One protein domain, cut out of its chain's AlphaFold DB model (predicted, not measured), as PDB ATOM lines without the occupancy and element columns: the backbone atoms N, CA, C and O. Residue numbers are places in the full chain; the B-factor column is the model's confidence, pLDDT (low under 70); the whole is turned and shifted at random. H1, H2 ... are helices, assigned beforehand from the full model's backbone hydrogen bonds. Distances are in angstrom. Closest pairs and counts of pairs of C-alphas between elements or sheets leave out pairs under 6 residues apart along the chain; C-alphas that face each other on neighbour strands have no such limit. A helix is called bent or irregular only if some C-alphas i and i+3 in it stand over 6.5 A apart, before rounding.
ATOM      1  N   TYR A 369     -50.163  -9.244  -3.024       76.94
ATOM      2  CA  TYR A 369     -48.732  -8.895  -3.018       76.94
ATOM      3  C   TYR A 369     -48.084  -8.999  -1.619       76.94
ATOM      4  O   TYR A 369     -46.889  -9.264  -1.484       76.94
ATOM      5  N   VAL A 370     -48.884  -8.836  -0.560       77.38
ATOM      6  CA  VAL A 370     -48.430  -9.041   0.818       77.38
ATOM      7  C   VAL A 370     -48.161 -10.518   1.130       77.38
ATOM      8  O   VAL A 370     -47.113 -10.822   1.695       77.38
ATOM      9  N   GLU A 371     -49.041 -11.426   0.703       71.12
ATOM     10  CA  GLU A 371     -48.906 -12.881   0.879       71.12
ATOM     11  C   GLU A 371     -47.769 -13.459   0.020       71.12
ATOM     12  O   GLU A 371     -47.004 -14.300   0.484       71.12
ATOM     13  N   SER A 372     -47.656 -13.021  -1.240       70.81
ATOM     14  CA  SER A 372     -46.726 -13.601  -2.223       70.81
ATOM     15  C   SER A 372     -45.317 -13.017  -2.196       70.81
ATOM     16  O   SER A 372     -44.408 -13.603  -2.783       70.81
ATOM     17  N   SER A 373     -45.113 -11.849  -1.582       76.56
ATOM     18  CA  SER A 373     -43.819 -11.154  -1.617       76.56
ATOM     19  C   SER A 373     -43.418 -10.563  -0.271       76.56
ATOM     20  O   SER A 373     -42.338 -10.878   0.221       76.56
ATOM     21  N   ILE A 374     -44.256  -9.721   0.340       83.00
ATOM     22  CA  ILE A 374     -43.838  -8.943   1.520       83.00
ATOM     23  C   ILE A 374     -43.590  -9.840   2.725       83.00
ATOM     24  O   ILE A 374     -42.487  -9.823   3.253       83.00
ATOM     25  N   VAL A 375     -44.567 -10.659   3.119       82.94
ATOM     26  CA  VAL A 375     -44.411 -11.608   4.228       82.94
ATOM     27  C   VAL A 375     -43.197 -12.535   4.012       82.94
ATOM     28  O   VAL A 375     -42.326 -12.541   4.886       82.94
ATOM     29  N   PRO A 376     -43.046 -13.225   2.858       74.06
ATOM     30  CA  PRO A 376     -41.867 -14.042   2.584       74.06
ATOM     31  C   PRO A 376     -40.528 -13.329   2.732       74.06
ATOM     32  O   PRO A 376     -39.608 -13.843   3.372       74.06
ATOM     33  N   LEU A 377     -40.398 -12.150   2.125       79.00
ATOM     34  CA  LEU A 377     -39.147 -11.408   2.150       79.00
ATOM     35  C   LEU A 377     -38.879 -10.835   3.547       79.00
ATOM     36  O   LEU A 377     -37.733 -10.844   3.987       79.00
ATOM     37  N   SER A 378     -39.913 -10.425   4.286       87.56
ATOM     38  CA  SER A 378     -39.793  -9.980   5.676       87.56
ATOM     39  C   SER A 378     -39.324 -11.096   6.604       87.56
ATOM     40  O   SER A 378     -38.388 -10.869   7.364       87.56
ATOM     41  N   VAL A 379     -39.876 -12.310   6.504       82.44
ATOM     42  CA  VAL A 379     -39.368 -13.470   7.263       82.44
ATOM     43  C   VAL A 379     -37.905 -13.746   6.912       82.44
ATOM     44  O   VAL A 379     -37.085 -13.878   7.820       82.44
ATOM     45  N   LYS A 380     -37.540 -13.743   5.620       77.94
ATOM     46  CA  LYS A 380     -36.140 -13.915   5.190       77.94
ATOM     47  C   LYS A 380     -35.204 -12.860   5.784       77.94
ATOM     48  O   LYS A 380     -34.117 -13.224   6.213       77.94
ATOM     49  N   VAL A 381     -35.610 -11.589   5.847       86.06
ATOM     50  CA  VAL A 381     -34.828 -10.529   6.513       86.06
ATOM     51  C   VAL A 381     -34.667 -10.829   8.004       86.06
ATOM     52  O   VAL A 381     -33.554 -10.755   8.515       86.06
ATOM     53  N   VAL A 382     -35.745 -11.203   8.704       88.44
ATOM     54  CA  VAL A 382     -35.682 -11.460  10.152       88.44
ATOM     55  C   VAL A 382     -34.772 -12.643  10.487       88.44
ATOM     56  O   VAL A 382     -33.922 -12.513  11.367       88.44
ATOM     57  N   LEU A 383     -34.883 -13.758   9.755       80.81
ATOM     58  CA  LEU A 383     -33.988 -14.905   9.940       80.81
ATOM     59  C   LEU A 383     -32.536 -14.553   9.591       80.81
ATOM     60  O   LEU A 383     -31.641 -14.833  10.384       80.81
ATOM     61  N   ALA A 384     -32.308 -13.878   8.459       81.50
ATOM     62  CA  ALA A 384     -30.970 -13.508   7.993       81.50
ATOM     63  C   ALA A 384     -30.255 -12.480   8.886       81.50
ATOM     64  O   ALA A 384     -29.040 -12.356   8.796       81.50
ATOM     65  N   VAL A 385     -30.980 -11.728   9.722       84.88
ATOM     66  CA  VAL A 385     -30.394 -10.883  10.775       84.88
ATOM     67  C   VAL A 385     -30.163 -11.685  12.051       84.88
ATOM     68  O   VAL A 385     -29.101 -11.578  12.655       84.88
ATOM     69  N   ALA A 386     -31.133 -12.496  12.475       81.31
ATOM     70  CA  ALA A 386     -31.014 -13.272  13.708       81.31
ATOM     71  C   ALA A 386     -29.893 -14.331  13.642       81.31
ATOM     72  O   ALA A 386     -29.357 -14.710  14.679       81.31
ATOM     73  N   GLN A 387     -29.526 -14.784  12.436       76.38
ATOM     74  CA  GLN A 387     -28.403 -15.695  12.181       76.38
ATOM     75  C   GLN A 387     -27.016 -15.023  12.327       76.38
ATOM     76  O   GLN A 387     -25.996 -15.694  12.432       76.38
ATOM     77  N   GLU A 388     -26.945 -13.693  12.388       81.25
ATOM     78  CA  GLU A 388     -25.678 -12.942  12.465       81.25
ATOM     79  C   GLU A 388     -25.254 -12.646  13.920       81.25
ATOM     80  O   GLU A 388     -24.626 -11.624  14.198       81.25
ATOM     81  N   GLN A 389     -25.656 -13.516  14.860       63.25
ATOM     82  CA  GLN A 389     -25.330 -13.483  16.297       63.25
ATOM     83  C   GLN A 389     -25.479 -12.115  16.997       63.25
ATOM     84  O   GLN A 389     -24.691 -11.755  17.872       63.25
ATOM     85  N   VAL A 390     -26.506 -11.327  16.676       64.69
ATOM     86  CA  VAL A 390     -26.604  -9.933  17.159       64.69
ATOM     87  C   VAL A 390     -27.100  -9.787  18.619       64.69
ATOM     88  O   VAL A 390     -27.749  -8.810  18.993       64.69
ATOM     89  N   GLY A 391     -26.794 -10.765  19.472       79.44
ATOM     90  CA  GLY A 391     -27.145 -10.786  20.890       79.44
ATOM     91  C   GLY A 391     -28.600 -11.167  21.195       79.44
ATOM     92  O   GLY A 391     -29.498 -11.134  20.350       79.44
ATOM     93  N   GLU A 392     -28.836 -11.523  22.460       81.31
ATOM     94  CA  GLU A 392     -30.117 -12.031  22.970       81.31
ATOM     95  C   GLU A 392     -31.295 -11.083  22.683       81.31
ATOM     96  O   GLU A 392     -32.366 -11.519  22.257       81.31
ATOM     97  N   GLN A 393     -31.083  -9.770  22.834       86.25
ATOM     98  CA  GLN A 393     -32.102  -8.754  22.565       86.25
ATOM     99  C   GLN A 393     -32.597  -8.799  21.112       86.25
ATOM    100  O   GLN A 393     -33.802  -8.680  20.880       86.25
ATOM    101  N   VAL A 394     -31.702  -8.993  20.136       86.69
ATOM    102  CA  VAL A 394     -32.092  -9.085  18.723       86.69
ATOM    103  C   VAL A 394     -32.796 -10.407  18.446       86.69
ATOM    104  O   VAL A 394     -33.821 -10.384  17.771       86.69
ATOM    105  N   SER A 395     -32.348 -11.529  19.019       81.94
ATOM    106  CA  SER A 395     -33.076 -12.805  18.904       81.94
ATOM    107  C   SER A 395     -34.511 -12.686  19.447       81.94
ATOM    108  O   SER A 395     -35.486 -13.026  18.773       81.94
ATOM    109  N   ARG A 396     -34.677 -12.064  20.622       84.00
ATOM    110  CA  ARG A 396     -35.993 -11.813  21.226       84.00
ATOM    111  C   ARG A 396     -36.869 -10.884  20.379       84.00
ATOM    112  O   ARG A 396     -38.075 -11.105  20.293       84.00
ATOM    113  N   LEU A 397     -36.296  -9.858  19.747       87.69
ATOM    114  CA  LEU A 397     -37.029  -8.969  18.837       87.69
ATOM    115  C   LEU A 397     -37.392  -9.661  17.517       87.69
ATOM    116  O   LEU A 397     -38.515  -9.492  17.048       87.69
ATOM    117  N   ALA A 398     -36.499 -10.485  16.965       86.94
ATOM    118  CA  ALA A 398     -36.751 -11.310  15.789       86.94
ATOM    119  C   ALA A 398     -37.943 -12.246  16.026       86.94
ATOM    120  O   ALA A 398     -38.870 -12.287  15.219       86.94
ATOM    121  N   GLN A 399     -37.979 -12.905  17.186       82.56
ATOM    122  CA  GLN A 399     -39.078 -13.767  17.615       82.56
ATOM    123  C   GLN A 399     -40.429 -13.027  17.649       82.56
ATOM    124  O   GLN A 399     -41.428 -13.498  17.100       82.56
ATOM    125  N   ILE A 400     -40.471 -11.838  18.260       85.25
ATOM    126  CA  ILE A 400     -41.685 -11.005  18.346       85.25
ATOM    127  C   ILE A 400     -42.100 -10.500  16.952       85.25
ATOM    128  O   ILE A 400     -43.289 -10.458  16.634       85.25
ATOM    129  N   LEU A 401     -41.137 -10.154  16.097       88.25
ATOM    130  CA  LEU A 401     -41.394  -9.643  14.754       88.25
ATOM    131  C   LEU A 401     -41.904 -10.731  13.798       88.25
ATOM    132  O   LEU A 401     -42.893 -10.493  13.106       88.25
ATOM    133  N   LEU A 402     -41.324 -11.938  13.817       84.75
ATOM    134  CA  LEU A 402     -41.888 -13.110  13.130       84.75
ATOM    135  C   LEU A 402     -43.322 -13.373  13.589       84.75
ATOM    136  O   LEU A 402     -44.203 -13.572  12.755       84.75
ATOM    137  N   SER A 403     -43.570 -13.287  14.901       82.19
ATOM    138  CA  SER A 403     -44.914 -13.450  15.463       82.19
ATOM    139  C   SER A 403     -45.918 -12.455  14.878       82.19
ATOM    140  O   SER A 403     -47.048 -12.825  14.562       82.19
ATOM    141  N   LYS A 404     -45.510 -11.192  14.694       87.38
ATOM    142  CA  LYS A 404     -46.372 -10.145  14.130       87.38
ATOM    143  C   LYS A 404     -46.597 -10.348  12.630       87.38
ATOM    144  O   LYS A 404     -47.726 -10.213  12.166       87.38
ATOM    145  N   ILE A 405     -45.544 -10.686  11.883       87.44
ATOM    146  CA  ILE A 405     -45.615 -10.960  10.440       87.44
ATOM    147  C   ILE A 405     -46.573 -12.129  10.164       87.44
ATOM    148  O   ILE A 405     -47.430 -12.020   9.287       87.44
ATOM    149  N   GLU A 406     -46.479 -13.206  10.945       81.62
ATOM    150  CA  GLU A 406     -47.345 -14.379  10.806       81.62
ATOM    151  C   GLU A 406     -48.801 -14.081  11.201       81.62
ATOM    152  O   GLU A 406     -49.720 -14.467  10.481       81.62
ATOM    153  N   ALA A 407     -49.042 -13.302  12.263       83.81
ATOM    154  CA  ALA A 407     -50.399 -12.873  12.609       83.81
ATOM    155  C   ALA A 407     -51.047 -12.028  11.496       83.81
ATOM    156  O   ALA A 407     -52.199 -12.260  11.133       83.81
ATOM    157  N   ILE A 408     -50.301 -11.082  10.910       85.38
ATOM    158  CA  ILE A 408     -50.773 -10.264   9.778       85.38
ATOM    159  C   ILE A 408     -51.067 -11.147   8.559       85.38
ATOM    160  O   ILE A 408     -52.081 -10.953   7.882       85.38
ATOM    161  N   ARG A 409     -50.222 -12.154   8.298       84.00
ATOM    162  CA  ARG A 409     -50.445 -13.153   7.248       84.00
ATOM    163  C   ARG A 409     -51.761 -13.899   7.472       84.00
ATOM    164  O   ARG A 409     -52.561 -13.988   6.544       84.00
ATOM    165  N   LEU A 410     -52.017 -14.378   8.692       81.25
ATOM    166  CA  LEU A 410     -53.259 -15.075   9.025       81.25
ATOM    167  C   LEU A 410     -54.492 -14.170   8.945       81.25
ATOM    168  O   LEU A 410     -55.487 -14.611   8.386       81.25
ATOM    169  N   ILE A 411     -54.436 -12.904   9.378       84.31
ATOM    170  CA  ILE A 411     -55.549 -11.958   9.165       84.31
ATOM    171  C   ILE A 411     -55.824 -11.767   7.669       84.31
ATOM    172  O   ILE A 411     -56.969 -11.867   7.234       84.31
ATOM    173  N   THR A 412     -54.780 -11.552   6.864       82.69
ATOM    174  CA  THR A 412     -54.910 -11.389   5.403       82.69
ATOM    175  C   THR A 412     -55.611 -12.600   4.781       82.69
ATOM    176  O   THR A 412     -56.582 -12.451   4.037       82.69
ATOM    177  N   CYS A 413     -55.175 -13.799   5.172       79.75
ATOM    178  CA  CYS A 413     -55.771 -15.069   4.784       79.75
ATOM    179  C   CYS A 413     -57.242 -15.196   5.213       79.75
ATOM    180  O   CYS A 413     -58.107 -15.445   4.375       79.75
ATOM    181  N   THR A 414     -57.546 -15.003   6.498       82.06
ATOM    182  CA  THR A 414     -58.908 -15.101   7.047       82.06
ATOM    183  C   THR A 414     -59.851 -14.109   6.367       82.06
ATOM    184  O   THR A 414     -60.995 -14.446   6.081       82.06
ATOM    185  N   GLY A 415     -59.371 -12.908   6.025       83.44
ATOM    186  CA  GLY A 415     -60.160 -11.889   5.328       83.44
ATOM    187  C   GLY A 415     -60.440 -12.282   3.883       83.44
ATOM    188  O   GLY A 415     -61.590 -12.252   3.438       83.44
ATOM    189  N   ARG A 416     -59.407 -12.739   3.168       80.00
ATOM    190  CA  ARG A 416     -59.502 -13.226   1.787       80.00
ATOM    191  C   ARG A 416     -60.450 -14.420   1.636       80.00
ATOM    192  O   ARG A 416     -61.148 -14.515   0.628       80.00
ATOM    193  N   PHE A 417     -60.474 -15.313   2.622       78.50
ATOM    194  CA  PHE A 417     -61.321 -16.507   2.644       78.50
ATOM    195  C   PHE A 417     -62.546 -16.365   3.565       78.50
ATOM    196  O   PHE A 417     -63.184 -17.364   3.869       78.50
ATOM    197  N   SER A 418     -62.922 -15.151   3.975       83.81
ATOM    198  CA  SER A 418     -64.055 -14.900   4.887       83.81
ATOM    199  C   SER A 418     -65.381 -15.480   4.380       83.81
ATOM    200  O   SER A 418     -66.079 -16.164   5.118       83.81
ATOM    201  N   GLY A 419     -65.680 -15.321   3.086       81.88
ATOM    202  CA  GLY A 419     -66.840 -15.946   2.429       81.88
ATOM    203  C   GLY A 419     -66.764 -17.475   2.275       81.88
ATOM    204  O   GLY A 419     -67.661 -18.070   1.681       81.88
ATOM    205  N   CYS A 420     -65.695 -18.102   2.773       78.38
ATOM    206  CA  CYS A 420     -65.509 -19.545   2.865       78.38
ATOM    207  C   CYS A 420     -65.568 -20.063   4.311       78.38
ATOM    208  O   CYS A 420     -65.138 -21.187   4.511       78.38
ATOM    209  N   TYR A 421     -66.040 -19.289   5.295       76.12
ATOM    210  CA  TYR A 421     -66.201 -19.745   6.683       76.12
ATOM    211  C   TYR A 421     -67.492 -19.181   7.301       76.12
ATOM    212  O   TYR A 421     -68.016 -18.174   6.814       76.12
ATOM    213  N   PRO A 422     -68.017 -19.754   8.403       82.88
ATOM    214  CA  PRO A 422     -69.120 -19.145   9.137       82.88
ATOM    215  C   PRO A 422     -68.682 -17.792   9.709       82.88
ATOM    216  O   PRO A 422     -67.637 -17.707  10.351       82.88
ATOM    217  N   GLN A 423     -69.493 -16.741   9.529       85.06
ATOM    218  CA  GLN A 423     -69.106 -15.367   9.883       85.06
ATOM    219  C   GLN A 423     -68.606 -15.231  11.334       85.06
ATOM    220  O   GLN A 423     -67.586 -14.596  11.562       85.06
ATOM    221  N   GLY A 424     -69.232 -15.911  12.302       81.69
ATOM    222  CA  GLY A 424     -68.771 -15.892  13.698       81.69
ATOM    223  C   GLY A 424     -67.368 -16.480  13.917       81.69
ATOM    224  O   GLY A 424     -66.646 -16.007  14.787       81.69
ATOM    225  N   VAL A 425     -66.946 -17.462  13.108       75.25
ATOM    226  CA  VAL A 425     -65.580 -18.020  13.145       75.25
ATOM    227  C   VAL A 425     -64.586 -17.023  12.554       75.25
ATOM    228  O   VAL A 425     -63.496 -16.855  13.102       75.25
ATOM    229  N   VAL A 426     -64.970 -16.329  11.476       80.00
ATOM    230  CA  VAL A 426     -64.187 -15.227  10.893       80.00
ATOM    231  C   VAL A 426     -64.002 -14.130  11.938       80.00
ATOM    232  O   VAL A 426     -62.868 -13.816  12.283       80.00
ATOM    233  N   ASP A 427     -65.095 -13.606  12.491       83.94
ATOM    234  CA  ASP A 427     -65.088 -12.495  13.445       83.94
ATOM    235  C   ASP A 427     -64.270 -12.826  14.703       83.94
ATOM    236  O   ASP A 427     -63.430 -12.025  15.118       83.94
ATOM    237  N   GLN A 428     -64.443 -14.029  15.268       81.88
ATOM    238  CA  GLN A 428     -63.657 -14.498  16.411       81.88
ATOM    239  C   GLN A 428     -62.164 -14.598  16.070       81.88
ATOM    240  O   GLN A 428     -61.338 -14.006  16.764       81.88
ATOM    241  N   THR A 429     -61.809 -15.299  14.987       77.06
ATOM    242  CA  THR A 429     -60.403 -15.491  14.581       77.06
ATOM    243  C   THR A 429     -59.719 -14.147  14.336       77.06
ATOM    244  O   THR A 429     -58.574 -13.930  14.735       77.06
ATOM    245  N   MET A 430     -60.429 -13.216  13.700       83.25
ATOM    246  CA  MET A 430     -59.952 -11.862  13.446       83.25
ATOM    247  C   MET A 430     -59.743 -11.075  14.743       83.25
ATOM    248  O   MET A 430     -58.679 -10.486  14.924       83.25
ATOM    249  N   ALA A 431     -60.703 -11.103  15.672       84.19
ATOM    250  CA  ALA A 431     -60.587 -10.427  16.965       84.19
ATOM    251  C   ALA A 431     -59.422 -10.977  17.813       84.19
ATOM    252  O   ALA A 431     -58.655 -10.199  18.387       84.19
ATOM    253  N   GLU A 432     -59.241 -12.300  17.848       81.69
ATOM    254  CA  GLU A 432     -58.139 -12.962  18.556       81.69
ATOM    255  C   GLU A 432     -56.772 -12.595  17.958       81.69
ATOM    256  O   GLU A 432     -55.877 -12.151  18.685       81.69
ATOM    257  N   LEU A 433     -56.621 -12.684  16.630       83.19
ATOM    258  CA  LEU A 433     -55.393 -12.275  15.938       83.19
ATOM    259  C   LEU A 433     -55.096 -10.779  16.125       83.19
ATOM    260  O   LEU A 433     -53.931 -10.399  16.231       83.19
ATOM    261  N   CYS A 434     -56.117  -9.927  16.223       87.69
ATOM    262  CA  CYS A 434     -55.944  -8.503  16.501       87.69
ATOM    263  C   CYS A 434     -55.483  -8.208  17.917       87.69
ATOM    264  O   CYS A 434     -54.537  -7.443  18.106       87.69
ATOM    265  N   SER A 435     -56.107  -8.844  18.908       85.00
ATOM    266  CA  SER A 435     -55.652  -8.777  20.297       85.00
ATOM    267  C   SER A 435     -54.186  -9.221  20.401       85.00
ATOM    268  O   SER A 435     -53.364  -8.552  21.032       85.00
ATOM    269  N   TYR A 436     -53.818 -10.278  19.669       83.75
ATOM    270  CA  TYR A 436     -52.446 -10.765  19.589       83.75
ATOM    271  C   TYR A 436     -51.479  -9.772  18.918       83.75
ATOM    272  O   TYR A 436     -50.438  -9.459  19.496       83.75
ATOM    273  N   ILE A 437     -51.815  -9.212  17.745       85.50
ATOM    274  CA  ILE A 437     -50.988  -8.194  17.063       85.50
ATOM    275  C   ILE A 437     -50.779  -6.970  17.951       85.50
ATOM    276  O   ILE A 437     -49.653  -6.486  18.046       85.50
ATOM    277  N   ASN A 438     -51.822  -6.497  18.630       85.12
ATOM    278  CA  ASN A 438     -51.741  -5.337  19.516       85.12
ATOM    279  C   ASN A 438     -50.878  -5.641  20.757       85.12
ATOM    280  O   ASN A 438     -50.041  -4.828  21.154       85.12
ATOM    281  N   GLY A 439     -50.989  -6.852  21.318       83.81
ATOM    282  CA  GLY A 439     -50.113  -7.333  22.390       83.81
ATOM    283  C   GLY A 439     -48.637  -7.447  21.977       83.81
ATOM    284  O   GLY A 439     -47.742  -7.138  22.767       83.81
ATOM    285  N   LEU A 440     -48.357  -7.836  20.727       82.75
ATOM    286  CA  LEU A 440     -47.004  -7.811  20.163       82.75
ATOM    287  C   LEU A 440     -46.525  -6.385  19.876       82.75
ATOM    288  O   LEU A 440     -45.365  -6.081  20.140       82.75
ATOM    289  N   GLN A 441     -47.399  -5.506  19.381       82.88
ATOM    290  CA  GLN A 441     -47.085  -4.106  19.096       82.88
ATOM    291  C   GLN A 441     -46.583  -3.400  20.359       82.88
ATOM    292  O   GLN A 441     -45.491  -2.843  20.328       82.88
ATOM    293  N   GLY A 442     -47.258  -3.574  21.502       82.06
ATOM    294  CA  GLY A 442     -46.794  -3.044  22.791       82.06
ATOM    295  C   GLY A 442     -45.378  -3.493  23.197       82.06
ATOM    296  O   GLY A 442     -44.658  -2.752  23.867       82.06
ATOM    297  N   ARG A 443     -44.937  -4.679  22.750       82.38
ATOM    298  CA  ARG A 443     -43.566  -5.198  22.941       82.38
ATOM    299  C   ARG A 443     -42.578  -4.700  21.876       82.38
ATOM    300  O   ARG A 443     -41.374  -4.723  22.115       82.38
ATOM    301  N   LEU A 444     -43.081  -4.253  20.726       82.75
ATOM    302  CA  LEU A 444     -42.346  -3.653  19.608       82.75
ATOM    303  C   LEU A 444     -42.351  -2.116  19.643       82.75
ATOM    304  O   LEU A 444     -41.817  -1.506  18.723       82.75
ATOM    305  N   ASN A 445     -42.889  -1.466  20.681       79.81
ATOM    306  CA  ASN A 445     -42.965   0.001  20.771       79.81
ATOM    307  C   ASN A 445     -41.608   0.710  20.570       79.81
ATOM    308  O   ASN A 445     -41.561   1.798  19.999       79.81
ATOM    309  N   SER A 446     -40.489   0.079  20.947       75.56
ATOM    310  CA  SER A 446     -39.129   0.559  20.639       75.56
ATOM    311  C   SER A 446     -38.820   0.582  19.131       75.56
ATOM    312  O   SER A 446     -38.171   1.504  18.636       75.56
ATOM    313  N   LEU A 447     -39.334  -0.394  18.382       78.81
ATOM    314  CA  LEU A 447     -39.247  -0.494  16.924       78.81
ATOM    315  C   LEU A 447     -40.356   0.304  16.202       78.81
ATOM    316  O   LEU A 447     -40.236   0.594  15.015       78.81
ATOM    317  N   GLY A 448     -41.378   0.774  16.922       74.75
ATOM    318  CA  GLY A 448     -42.488   1.579  16.402       74.75
ATOM    319  C   GLY A 448     -43.415   0.836  15.429       74.75
ATOM    320  O   GLY A 448     -43.236  -0.340  15.133       74.75
ATOM    321  N   GLY A 449     -44.432   1.536  14.928       68.75
ATOM    322  CA  GLY A 449     -45.434   1.022  13.989       68.75
ATOM    323  C   GLY A 449     -46.766   1.759  14.155       68.75
ATOM    324  O   GLY A 449     -46.925   2.488  15.127       68.75
ATOM    325  N   ASP A 450     -47.697   1.574  13.217       70.25
ATOM    326  CA  ASP A 450     -49.086   2.018  13.394       70.25
ATOM    327  C   ASP A 450     -49.774   1.114  14.436       70.25
ATOM    328  O   ASP A 450     -49.820  -0.105  14.252       70.25
ATOM    329  N   ASP A 451     -50.351   1.698  15.488       68.25
ATOM    330  CA  ASP A 451     -51.103   0.964  16.527       68.25
ATOM    331  C   ASP A 451     -52.485   0.476  16.036       68.25
ATOM    332  O   ASP A 451     -53.168  -0.303  16.697       68.25
ATOM    333  N   HIS A 452     -52.870   0.888  14.826       76.31
ATOM    334  CA  HIS A 452     -54.185   0.682  14.218       76.31
ATOM    335  C   HIS A 452     -54.167  -0.366  13.089       76.31
ATOM    336  O   HIS A 452     -55.008  -0.317  12.194       76.31
ATOM    337  N   VAL A 453     -53.221  -1.320  13.099       77.69
ATOM    338  CA  VAL A 453     -53.061  -2.338  12.028       77.69
ATOM    339  C   VAL A 453     -54.380  -3.035  11.701       77.69
ATOM    340  O   VAL A 453     -54.755  -3.147  10.537       77.69
ATOM    341  N   CYS A 454     -55.094  -3.483  12.735       83.56
ATOM    342  CA  CYS A 454     -56.390  -4.119  12.563       83.56
ATOM    343  C   CYS A 454     -57.458  -3.133  12.110       83.56
ATOM    344  O   CYS A 454     -58.114  -3.376  11.108       83.56
ATOM    345  N   GLU A 455     -57.612  -2.002  12.789       81.06
ATOM    346  CA  GLU A 455     -58.612  -0.993  12.433       81.06
ATOM    347  C   GLU A 455     -58.509  -0.562  10.958       81.06
ATOM    348  O   GLU A 455     -59.504  -0.592  10.235       81.06
ATOM    349  N   ALA A 456     -57.295  -0.317  10.464       75.06
ATOM    350  CA  ALA A 456     -57.037   0.003   9.063       75.06
ATOM    351  C   ALA A 456     -57.307  -1.168   8.094       75.06
ATOM    352  O   ALA A 456     -57.735  -0.939   6.958       75.06
ATOM    353  N   LEU A 457     -57.101  -2.419   8.527       72.12
ATOM    354  CA  LEU A 457     -57.447  -3.620   7.759       72.12
ATOM    355  C   LEU A 457     -58.968  -3.834   7.665       72.12
ATOM    356  O   LEU A 457     -59.468  -4.047   6.562       72.12
ATOM    357  N   PHE A 458     -59.703  -3.749   8.779       72.38
ATOM    358  CA  PHE A 458     -61.145  -4.037   8.825       72.38
ATOM    359  C   PHE A 458     -62.017  -2.886   8.329       72.38
ATOM    360  O   PHE A 458     -62.960  -3.125   7.580       72.38
ATOM    361  N   GLN A 459     -61.733  -1.647   8.739       69.69
ATOM    362  CA  GLN A 459     -62.615  -0.512   8.444       69.69
ATOM    363  C   GLN A 459     -62.332   0.128   7.079       69.69
ATOM    364  O   GLN A 459     -63.218   0.755   6.499       69.69
ATOM    365  N   HIS A 460     -61.100   0.019   6.573       66.56
ATOM    366  CA  HIS A 460     -60.655   0.789   5.403       66.56
ATOM    367  C   HIS A 460     -60.055  -0.058   4.279       66.56
ATOM    368  O   HIS A 460     -59.902   0.445   3.167       66.56
ATOM    369  N   GLY A 461     -59.699  -1.321   4.541       72.94
ATOM    370  CA  GLY A 461     -58.955  -2.139   3.584       72.94
ATOM    371  C   GLY A 461     -57.617  -1.507   3.178       72.94
ATOM    372  O   GLY A 461     -57.156  -1.736   2.056       72.94
ATOM    373  N   ASP A 462     -57.001  -0.690   4.047       79.25
ATOM    374  CA  ASP A 462     -55.765   0.033   3.726       79.25
ATOM    375  C   ASP A 462     -54.581  -0.943   3.676       79.25
ATOM    376  O   ASP A 462     -53.848  -1.161   4.646       79.25
ATOM    377  N   GLY A 463     -54.353  -1.510   2.492       79.00
ATOM    378  CA  GLY A 463     -53.161  -2.301   2.205       79.00
ATOM    379  C   GLY A 463     -51.861  -1.528   2.467       79.00
ATOM    380  O   GLY A 463     -50.844  -2.146   2.767       79.00
ATOM    381  N   GLY A 464     -51.877  -0.192   2.421       81.31
ATOM    382  CA  GLY A 464     -50.760   0.660   2.824       81.31
ATOM    383  C   GLY A 464     -50.462   0.582   4.324       81.31
ATOM    384  O   GLY A 464     -49.290   0.481   4.685       81.31
ATOM    385  N   ALA A 465     -51.479   0.564   5.190       81.94
ATOM    386  CA  ALA A 465     -51.316   0.363   6.634       81.94
ATOM    387  C   ALA A 465     -50.735  -1.012   6.948       81.94
ATOM    388  O   ALA A 465     -49.794  -1.115   7.727       81.94
ATOM    389  N   MET A 466     -51.218  -2.063   6.283       81.50
ATOM    390  CA  MET A 466     -50.645  -3.404   6.426       81.50
ATOM    391  C   MET A 466     -49.173  -3.458   5.986       81.50
ATOM    392  O   MET A 466     -48.344  -4.067   6.662       81.50
ATOM    393  N   LEU A 467     -48.826  -2.784   4.883       84.88
ATOM    394  CA  LEU A 467     -47.438  -2.667   4.435       84.88
ATOM    395  C   LEU A 467     -46.572  -1.919   5.467       84.88
ATOM    396  O   LEU A 467     -45.521  -2.439   5.840       84.88
ATOM    397  N   ARG A 468     -47.031  -0.778   6.007       86.56
ATOM    398  CA  ARG A 468     -46.356  -0.036   7.097       86.56
ATOM    399  C   ARG A 468     -46.203  -0.877   8.370       86.56
ATOM    400  O   ARG A 468     -45.139  -0.872   8.987       86.56
ATOM    401  N   ALA A 469     -47.231  -1.639   8.740       85.56
ATOM    402  CA  ALA A 469     -47.268  -2.475   9.940       85.56
ATOM    403  C   ALA A 469     -46.196  -3.577   9.965       85.56
ATOM    404  O   ALA A 469     -45.772  -3.972  11.056       85.56
ATOM    405  N   ILE A 470     -45.767  -4.043   8.786       87.94
ATOM    406  CA  ILE A 470     -44.633  -4.955   8.593       87.94
ATOM    407  C   ILE A 470     -43.332  -4.163   8.391       87.94
ATOM    408  O   ILE A 470     -42.331  -4.435   9.052       87.94
ATOM    409  N   ALA A 471     -43.334  -3.187   7.480       89.88
ATOM    410  CA  ALA A 471     -42.130  -2.506   7.022       89.88
ATOM    411  C   ALA A 471     -41.462  -1.652   8.109       89.88
ATOM    412  O   ALA A 471     -40.239  -1.685   8.212       89.88
ATOM    413  N   THR A 472     -42.225  -0.930   8.934       90.75
ATOM    414  CA  THR A 472     -41.665  -0.041   9.966       90.75
ATOM    415  C   THR A 472     -40.957  -0.808  11.092       90.75
ATOM    416  O   THR A 472     -39.788  -0.504  11.339       90.75
ATOM    417  N   PRO A 473     -41.560  -1.839  11.727       89.75
ATOM    418  CA  PRO A 473     -40.834  -2.657  12.697       89.75
ATOM    419  C   PRO A 473     -39.631  -3.380  12.080       89.75
ATOM    420  O   PRO A 473     -38.589  -3.472  12.722       89.75
ATOM    421  N   LEU A 474     -39.753  -3.863  10.835       91.75
ATOM    422  CA  LEU A 474     -38.664  -4.542  10.131       91.75
ATOM    423  C   LEU A 474     -37.485  -3.607   9.848       91.75
ATOM    424  O   LEU A 474     -36.340  -3.984  10.070       91.75
ATOM    425  N   GLN A 475     -37.765  -2.378   9.418       93.44
ATOM    426  CA  GLN A 475     -36.763  -1.342   9.207       93.44
ATOM    427  C   GLN A 475     -35.978  -1.073  10.491       93.44
ATOM    428  O   GLN A 475     -34.762  -1.243  10.495       93.44
ATOM    429  N   LYS A 476     -36.661  -0.756  11.599       91.31
ATOM    430  CA  LYS A 476     -35.971  -0.471  12.867       91.31
ATOM    431  C   LYS A 476     -35.263  -1.687  13.459       91.31
ATOM    432  O   LYS A 476     -34.235  -1.541  14.114       91.31
ATOM    433  N   PHE A 477     -35.787  -2.890  13.231       92.56
ATOM    434  CA  PHE A 477     -35.121  -4.134  13.611       92.56
ATOM    435  C   PHE A 477     -33.774  -4.294  12.887       92.56
ATOM    436  O   PHE A 477     -32.768  -4.599  13.526       92.56
ATOM    437  N   VAL A 478     -33.727  -4.015  11.579       92.00
ATOM    438  CA  VAL A 478     -32.476  -4.029  10.804       92.00
ATOM    439  C   VAL A 478     -31.566  -2.851  11.170       92.00
ATOM    440  O   VAL A 478     -30.360  -3.043  11.255       92.00
ATOM    441  N   GLU A 479     -32.094  -1.656  11.448       91.81
ATOM    442  CA  GLU A 479     -31.297  -0.517  11.945       91.81
ATOM    443  C   GLU A 479     -30.607  -0.832  13.277       91.81
ATOM    444  O   GLU A 479     -29.427  -0.530  13.443       91.81
ATOM    445  N   LEU A 480     -31.322  -1.470  14.209       90.12
ATOM    446  CA  LEU A 480     -30.785  -1.876  15.506       90.12
ATOM    447  C   LEU A 480     -29.708  -2.956  15.364       90.12
ATOM    448  O   LEU A 480     -28.652  -2.868  15.986       90.12
ATOM    449  N   ALA A 481     -29.992  -3.994  14.578       88.38
ATOM    450  CA  ALA A 481     -29.168  -5.194  14.542       88.38
ATOM    451  C   ALA A 481     -28.044  -5.147  13.491       88.38
ATOM    452  O   ALA A 481     -26.995  -5.774  13.631       88.38
ATOM    453  N   PHE A 482     -28.270  -4.429  12.398       86.88
ATOM    454  CA  PHE A 482     -27.424  -4.478  11.214       86.88
ATOM    455  C   PHE A 482     -27.380  -3.113  10.491       86.88
ATOM    456  O   PHE A 482     -27.650  -3.029   9.290       86.88
ATOM    457  N   PRO A 483     -27.000  -2.019  11.189       89.38
ATOM    458  CA  PRO A 483     -27.151  -0.642  10.705       89.38
ATOM    459  C   PRO A 483     -26.462  -0.351   9.364       89.38
ATOM    460  O   PRO A 483     -26.900   0.531   8.636       89.38
ATOM    461  N   ARG A 484     -25.409  -1.098   9.001       87.94
ATOM    462  CA  ARG A 484     -24.722  -0.957   7.701       87.94
ATOM    463  C   ARG A 484     -25.496  -1.530   6.506       87.94
ATOM    464  O   ARG A 484     -25.215  -1.115   5.390       87.94
ATOM    465  N   ALA A 485     -26.435  -2.457   6.717       86.38
ATOM    466  CA  ALA A 485     -27.324  -2.967   5.661       86.38
ATOM    467  C   ALA A 485     -28.782  -2.513   5.821       86.38
ATOM    468  O   ALA A 485     -29.638  -2.889   5.019       86.38
ATOM    469  N   ALA A 486     -29.079  -1.704   6.839       88.25
ATOM    470  CA  ALA A 486     -30.375  -1.065   6.980       88.25
ATOM    471  C   ALA A 486     -30.637  -0.147   5.776       88.25
ATOM    472  O   ALA A 486     -29.801   0.712   5.482       88.25
ATOM    473  N   PRO A 487     -31.772  -0.294   5.065       86.06
ATOM    474  CA  PRO A 487     -32.151   0.653   4.026       86.06
ATOM    475  C   PRO A 487     -32.135   2.093   4.553       86.06
ATOM    476  O   PRO A 487     -32.627   2.326   5.651       86.06
ATOM    477  N   PRO A 488     -31.636   3.086   3.797       82.62
ATOM    478  CA  PRO A 488     -31.528   4.461   4.292       82.62
ATOM    479  C   PRO A 488     -32.891   5.129   4.534       82.62
ATOM    480  O   PRO A 488     -32.972   6.144   5.221       82.62
ATOM    481  N   ALA A 489     -33.956   4.584   3.940       85.00
ATOM    482  CA  ALA A 489     -35.344   4.933   4.199       85.00
ATOM    483  C   ALA A 489     -36.273   3.813   3.704       85.00
ATOM    484  O   ALA A 489     -35.920   3.031   2.814       85.00
ATOM    485  N   LEU A 490     -37.504   3.806   4.214       83.81
ATOM    486  CA  LEU A 490     -38.608   3.033   3.650       83.81
ATOM    487  C   LEU A 490     -39.017   3.589   2.272       83.81
ATOM    488  O   LEU A 490     -39.306   4.777   2.115       83.81
ATOM    489  N   GLY A 491     -39.082   2.711   1.271       71.44
ATOM    490  CA  GLY A 491     -39.522   3.028  -0.088       71.44
ATOM    491  C   GLY A 491     -41.031   3.275  -0.197       71.44
ATOM    492  O   GLY A 491     -41.801   2.984   0.720       71.44
ATOM    493  N   ASN A 492     -41.463   3.802  -1.350       69.19
ATOM    494  CA  ASN A 492     -42.860   4.145  -1.661       69.19
ATOM    495  C   ASN A 492     -43.552   4.932  -0.532       69.19
ATOM    496  O   ASN A 492     -44.460   4.418   0.121       69.19
ATOM    497  N   PHE A 493     -43.114   6.175  -0.301       69.69
ATOM    498  CA  PHE A 493     -43.689   7.082   0.706       69.69
ATOM    499  C   PHE A 493     -43.751   6.477   2.122       69.69
ATOM    500  O   PHE A 493     -44.744   6.620   2.827       69.69
ATOM    501  N   GLY A 494     -42.699   5.762   2.532       71.88
ATOM    502  CA  GLY A 494     -42.624   5.170   3.867       71.88
ATOM    503  C   GLY A 494     -43.393   3.856   4.047       71.88
ATOM    504  O   GLY A 494     -43.517   3.388   5.172       71.88
ATOM    505  N   SER A 495     -43.920   3.250   2.976       72.06
ATOM    506  CA  SER A 495     -44.758   2.044   3.082       72.06
ATOM    507  C   SER A 495     -44.022   0.717   2.887       72.06
ATOM    508  O   SER A 495     -44.550  -0.309   3.300       72.06
ATOM    509  N   ARG A 496     -42.835   0.679   2.262       80.62
ATOM    510  CA  ARG A 496     -42.169  -0.589   1.897       80.62
ATOM    511  C   ARG A 496     -40.726  -0.675   2.373       80.62
ATOM    512  O   ARG A 496     -39.929   0.223   2.126       80.62
ATOM    513  N   PHE A 497     -40.370  -1.807   2.973       87.81
ATOM    514  CA  PHE A 497     -38.977  -2.153   3.248       87.81
ATOM    515  C   PHE A 497     -38.235  -2.450   1.933       87.81
ATOM    516  O   PHE A 497     -38.793  -3.080   1.031       87.81
ATOM    517  N   ASN A 498     -36.984  -1.996   1.804       87.31
ATOM    518  CA  ASN A 498     -36.180  -2.224   0.600       87.31
ATOM    519  C   ASN A 498     -35.361  -3.519   0.726       87.31
ATOM    520  O   ASN A 498     -34.204  -3.514   1.149       87.31
ATOM    521  N   PHE A 499     -35.989  -4.637   0.354       85.62
ATOM    522  CA  PHE A 499     -35.386  -5.970   0.422       85.62
ATOM    523  C   PHE A 499     -34.122  -6.103  -0.436       85.62
ATOM    524  O   PHE A 499     -33.140  -6.679   0.025       85.62
ATOM    525  N   GLU A 500     -34.124  -5.553  -1.654       81.75
ATOM    526  CA  GLU A 500     -32.979  -5.621  -2.574       81.75
ATOM    527  C   GLU A 500     -31.745  -4.944  -1.974       81.75
ATOM    528  O   GLU A 500     -30.668  -5.541  -1.939       81.75
ATOM    529  N   TYR A 501     -31.922  -3.736  -1.425       88.12
ATOM    530  CA  TYR A 501     -30.857  -3.016  -0.732       88.12
ATOM    531  C   TYR A 501     -30.309  -3.839   0.437       88.12
ATOM    532  O   TYR A 501     -29.110  -4.118   0.466       88.12
ATOM    533  N   PHE A 502     -31.183  -4.301   1.341       88.19
ATOM    534  CA  PHE A 502     -30.770  -5.075   2.514       88.19
ATOM    535  C   PHE A 502     -29.945  -6.309   2.138       88.19
ATOM    536  O   PHE A 502     -28.854  -6.493   2.674       88.19
ATOM    537  N   PHE A 503     -30.419  -7.140   1.204       83.81
ATOM    538  CA  PHE A 503     -29.676  -8.342   0.820       83.81
ATOM    539  C   PHE A 503     -28.356  -8.004   0.110       83.81
ATOM    540  O   PHE A 503     -27.362  -8.698   0.337       83.81
ATOM    541  N   SER A 504     -28.302  -6.922  -0.680       79.81
ATOM    542  CA  SER A 504     -27.064  -6.490  -1.345       79.81
ATOM    543  C   SER A 504     -26.006  -5.930  -0.387       79.81
ATOM    544  O   SER A 504     -24.819  -6.187  -0.582       79.81
ATOM    545  N   GLU A 505     -26.408  -5.204   0.660       87.81
ATOM    546  CA  GLU A 505     -25.480  -4.649   1.648       87.81
ATOM    547  C   GLU A 505     -25.122  -5.680   2.729       87.81
ATOM    548  O   GLU A 505     -23.958  -5.761   3.125       87.81
ATOM    549  N   ARG A 506     -26.060  -6.552   3.145       84.12
ATOM    550  CA  ARG A 506     -25.770  -7.662   4.075       84.12
ATOM    551  C   ARG A 506     -24.651  -8.537   3.531       84.12
ATOM    552  O   ARG A 506     -23.717  -8.828   4.270       84.12
ATOM    553  N   ALA A 507     -24.710  -8.913   2.252       79.62
ATOM    554  CA  ALA A 507     -23.680  -9.743   1.630       79.62
ATOM    555  C   ALA A 507     -22.268  -9.145   1.785       79.62
ATOM    556  O   ALA A 507     -21.331  -9.875   2.094       79.62
ATOM    557  N   LYS A 508     -22.116  -7.819   1.652       86.12
ATOM    558  CA  LYS A 508     -20.825  -7.137   1.848       86.12
ATOM    559  C   LYS A 508     -20.365  -7.201   3.302       86.12
ATOM    560  O   LYS A 508     -19.224  -7.557   3.556       86.12
ATOM    561  N   VAL A 509     -21.249  -6.901   4.254       82.56
ATOM    562  CA  VAL A 509     -20.900  -6.871   5.686       82.56
ATOM    563  C   VAL A 509     -20.579  -8.268   6.231       82.56
ATOM    564  O   VAL A 509     -19.696  -8.395   7.075       82.56
ATOM    565  N   VAL A 510     -21.255  -9.317   5.751       78.12
ATOM    566  CA  VAL A 510     -20.934 -10.711   6.110       78.12
ATOM    567  C   VAL A 510     -19.539 -11.084   5.594       78.12
ATOM    568  O   VAL A 510     -18.721 -11.583   6.364       78.12
ATOM    569  N   LEU A 511     -19.224 -10.744   4.336       78.69
ATOM    570  CA  LEU A 511     -17.884 -10.930   3.763       78.69
ATOM    571  C   LEU A 511     -16.803 -10.121   4.510       78.69
ATOM    572  O   LEU A 511     -15.732 -10.653   4.778       78.69
ATOM    573  N   GLU A 512     -17.082  -8.868   4.893       84.75
ATOM    574  CA  GLU A 512     -16.167  -8.021   5.684       84.75
ATOM    575  C   GLU A 512     -15.853  -8.601   7.069       84.75
ATOM    576  O   GLU A 512     -14.764  -8.377   7.596       84.75
ATOM    577  N   ARG A 513     -16.806  -9.310   7.687       80.06
ATOM    578  CA  ARG A 513     -16.657  -9.855   9.044       80.06
ATOM    579  C   ARG A 513     -15.907 -11.184   9.095       80.06
ATOM    580  O   ARG A 513     -15.472 -11.555  10.180       80.06
ATOM    581  N   GLY A 514     -15.795 -11.906   7.974       76.56
ATOM    582  CA  GLY A 514     -15.244 -13.269   7.943       76.56
ATOM    583  C   GLY A 514     -15.971 -14.240   8.885       76.56
ATOM    584  O   GLY A 514     -15.372 -15.201   9.358       76.56
ATOM    585  N   GLY A 515     -17.226 -13.936   9.229       56.53
ATOM    586  CA  GLY A 515     -17.945 -14.586  10.318       56.53
ATOM    587  C   GLY A 515     -18.545 -15.926   9.910       56.53
ATOM    588  O   GLY A 515     -19.137 -16.050   8.838       56.53
ATOM    589  N   THR A 516     -18.456 -16.904  10.806       52.84
ATOM    590  CA  THR A 516     -19.311 -18.090  10.768       52.84
ATOM    591  C   THR A 516     -20.753 -17.666  11.056       52.84
ATOM    592  O   THR A 516     -21.059 -17.107  12.111       52.84
ATOM    593  N   VAL A 517     -21.646 -17.894  10.093       48.97
ATOM    594  CA  VAL A 517     -23.084 -17.652  10.263       48.97
ATOM    595  C   VAL A 517     -23.621 -18.728  11.194       48.97
ATOM    596  O   VAL A 517     -23.636 -19.891  10.807       48.97
ATOM    597  N   GLN A 518     -24.091 -18.352  12.382       49.84
ATOM    598  CA  GLN A 518     -24.676 -19.311  13.319       49.84
ATOM    599  C   GLN A 518     -26.208 -19.321  13.271       49.84
ATOM    600  O   GLN A 518     -26.863 -18.334  12.923       49.84
ATOM    601  N   PRO A 519     -26.846 -20.443  13.615       43.22
ATOM    602  CA  PRO A 519     -28.271 -20.595  13.526       43.22
ATOM    603  C   PRO A 519     -29.000 -19.740  14.556       43.22
ATOM    604  O   PRO A 519     -28.941 -19.973  15.761       43.22
ATOM    605  N   ALA A 520     -29.817 -18.810  14.060       43.91
ATOM    606  CA  ALA A 520     -30.861 -18.190  14.860       43.91
ATOM    607  C   ALA A 520     -31.731 -19.267  15.532       43.91
ATOM    608  O   ALA A 520     -32.447 -20.002  14.841       43.91
ATOM    609  N   ARG A 521     -31.685 -19.332  16.867       50.44
ATOM    610  CA  ARG A 521     -32.600 -20.128  17.696       50.44
ATOM    611  C   ARG A 521     -33.917 -19.368  17.838       50.44
ATOM    612  O   ARG A 521     -34.097 -18.590  18.769       50.44
ATOM    613  N   LEU A 522     -34.797 -19.555  16.859       48.50
ATOM    614  CA  LEU A 522     -36.125 -18.948  16.802       48.50
ATOM    615  C   LEU A 522     -37.174 -20.053  16.878       48.50
ATOM    616  O   LEU A 522     -37.144 -20.988  16.081       48.50
ATOM    617  N   SER A 523     -38.089 -19.946  17.837       50.03
ATOM    618  CA  SER A 523     -39.216 -20.867  17.989       50.03
ATOM    619  C   SER A 523     -40.393 -20.418  17.120       50.03
ATOM    620  O   SER A 523     -40.456 -19.266  16.682       50.03
ATOM    621  N   TYR A 524     -41.367 -21.289  16.855       46.66
ATOM    622  CA  TYR A 524     -42.623 -20.832  16.256       46.66
ATOM    623  C   TYR A 524     -43.625 -20.402  17.339       46.66
ATOM    624  O   TYR A 524     -43.766 -21.098  18.348       46.66
TER     625      TYR A 524
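Overview. This is residues 369 to 524 of the 860 residues of the protein "Pol protein" of Symbiodinium microadriaticum (UniProt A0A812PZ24). This is an elongated helical body whose core is three long helices, H1, H2 and H5, side by side with their centres in a triangle. H3 packs along H2 and reaches past one end of the core, while H7 packs on H1 by its first residues and reaches past the other end; short H4 packs on H5, and residues 514 to 524 fold back as a tail. The printed part has 156 residues with seven named helices, H1 to H7 in chain order, and no named strand: the class is all helix. It is compact, with a radius of gyration of the C-alphas of 16.0 A, and spans 54 by 32 by 26 A.

Along the chain. Find C-alpha 391 at (-27.145, -10.786, 20.890); from there H2, the longest helix, runs through residues 391 to 416 for 37.7 A. Before it, H1, residues 369 to 386, covers 24.8 A from C-alpha 369 at (-48.732, -8.895, -3.018), and is irregular: C-alphas 372 and 375 are 7.1 A apart. After H2 come H3, residues 423 to 444, 30.8 A; H4, 453 to 460, 10.6 A; H5, 463 to 481, 27.1 A; and H6, 491 to 494, 5.5 A. H7, residues 499 to 513, 21.0 A, ends at C-alpha 513 at (-16.657, -9.855, 9.044).

Arrangement. Start at H2, which with H1 and H5 forms an up and down bundle, each helix running against the one before it. H2 touches H1 in a hairpin, with closest C-alphas Ala 386 and Ser 395 at 5.6 A and a shallow tilt of 12 degrees. H2 touches H5 at Ile 405 and Ile 470, closest C-alphas 6.4 A apart. H1 touches H5, the same way, at Val 385 and Ala 481, closest C-alphas 6.9 A apart. H2 and H3 form a hairpin, with closest C-alphas Lys 404 and Ile 437 at 5.8 A. H4 touches residues 463 to 469 of H5 alone, closest at Val 453 and Ala 469, C-alphas 6.2 A apart. H7 touches H1 with residues 499 to 503 alone, closest at Leu 377 and Phe 499, C-alphas 6.8 A apart. H6 touches no helix; it is close to H5 but not clearly touching. H3 and H7 are apart. Every O i to N i+4 pair is within hydrogen-bond range in H2, against 12 of 14 in H1, 17 of 18 in H3, 3 of 4 in H4, 14 of 15 in H5 and 10 of 11 in H7; H6 is too short for such a pair.

Size, cuts and confidence. Look for the two farthest C-alphas at Pro 422 and Glu 512, 54.2 A apart. Residues 419 to 424, of which 423 and 424 belong to H3, stand free. The printed part has no cut, and no link between helices is long. The mean pLDDT of the printed part is 79.7; among the residues under 70 are 515 to 524.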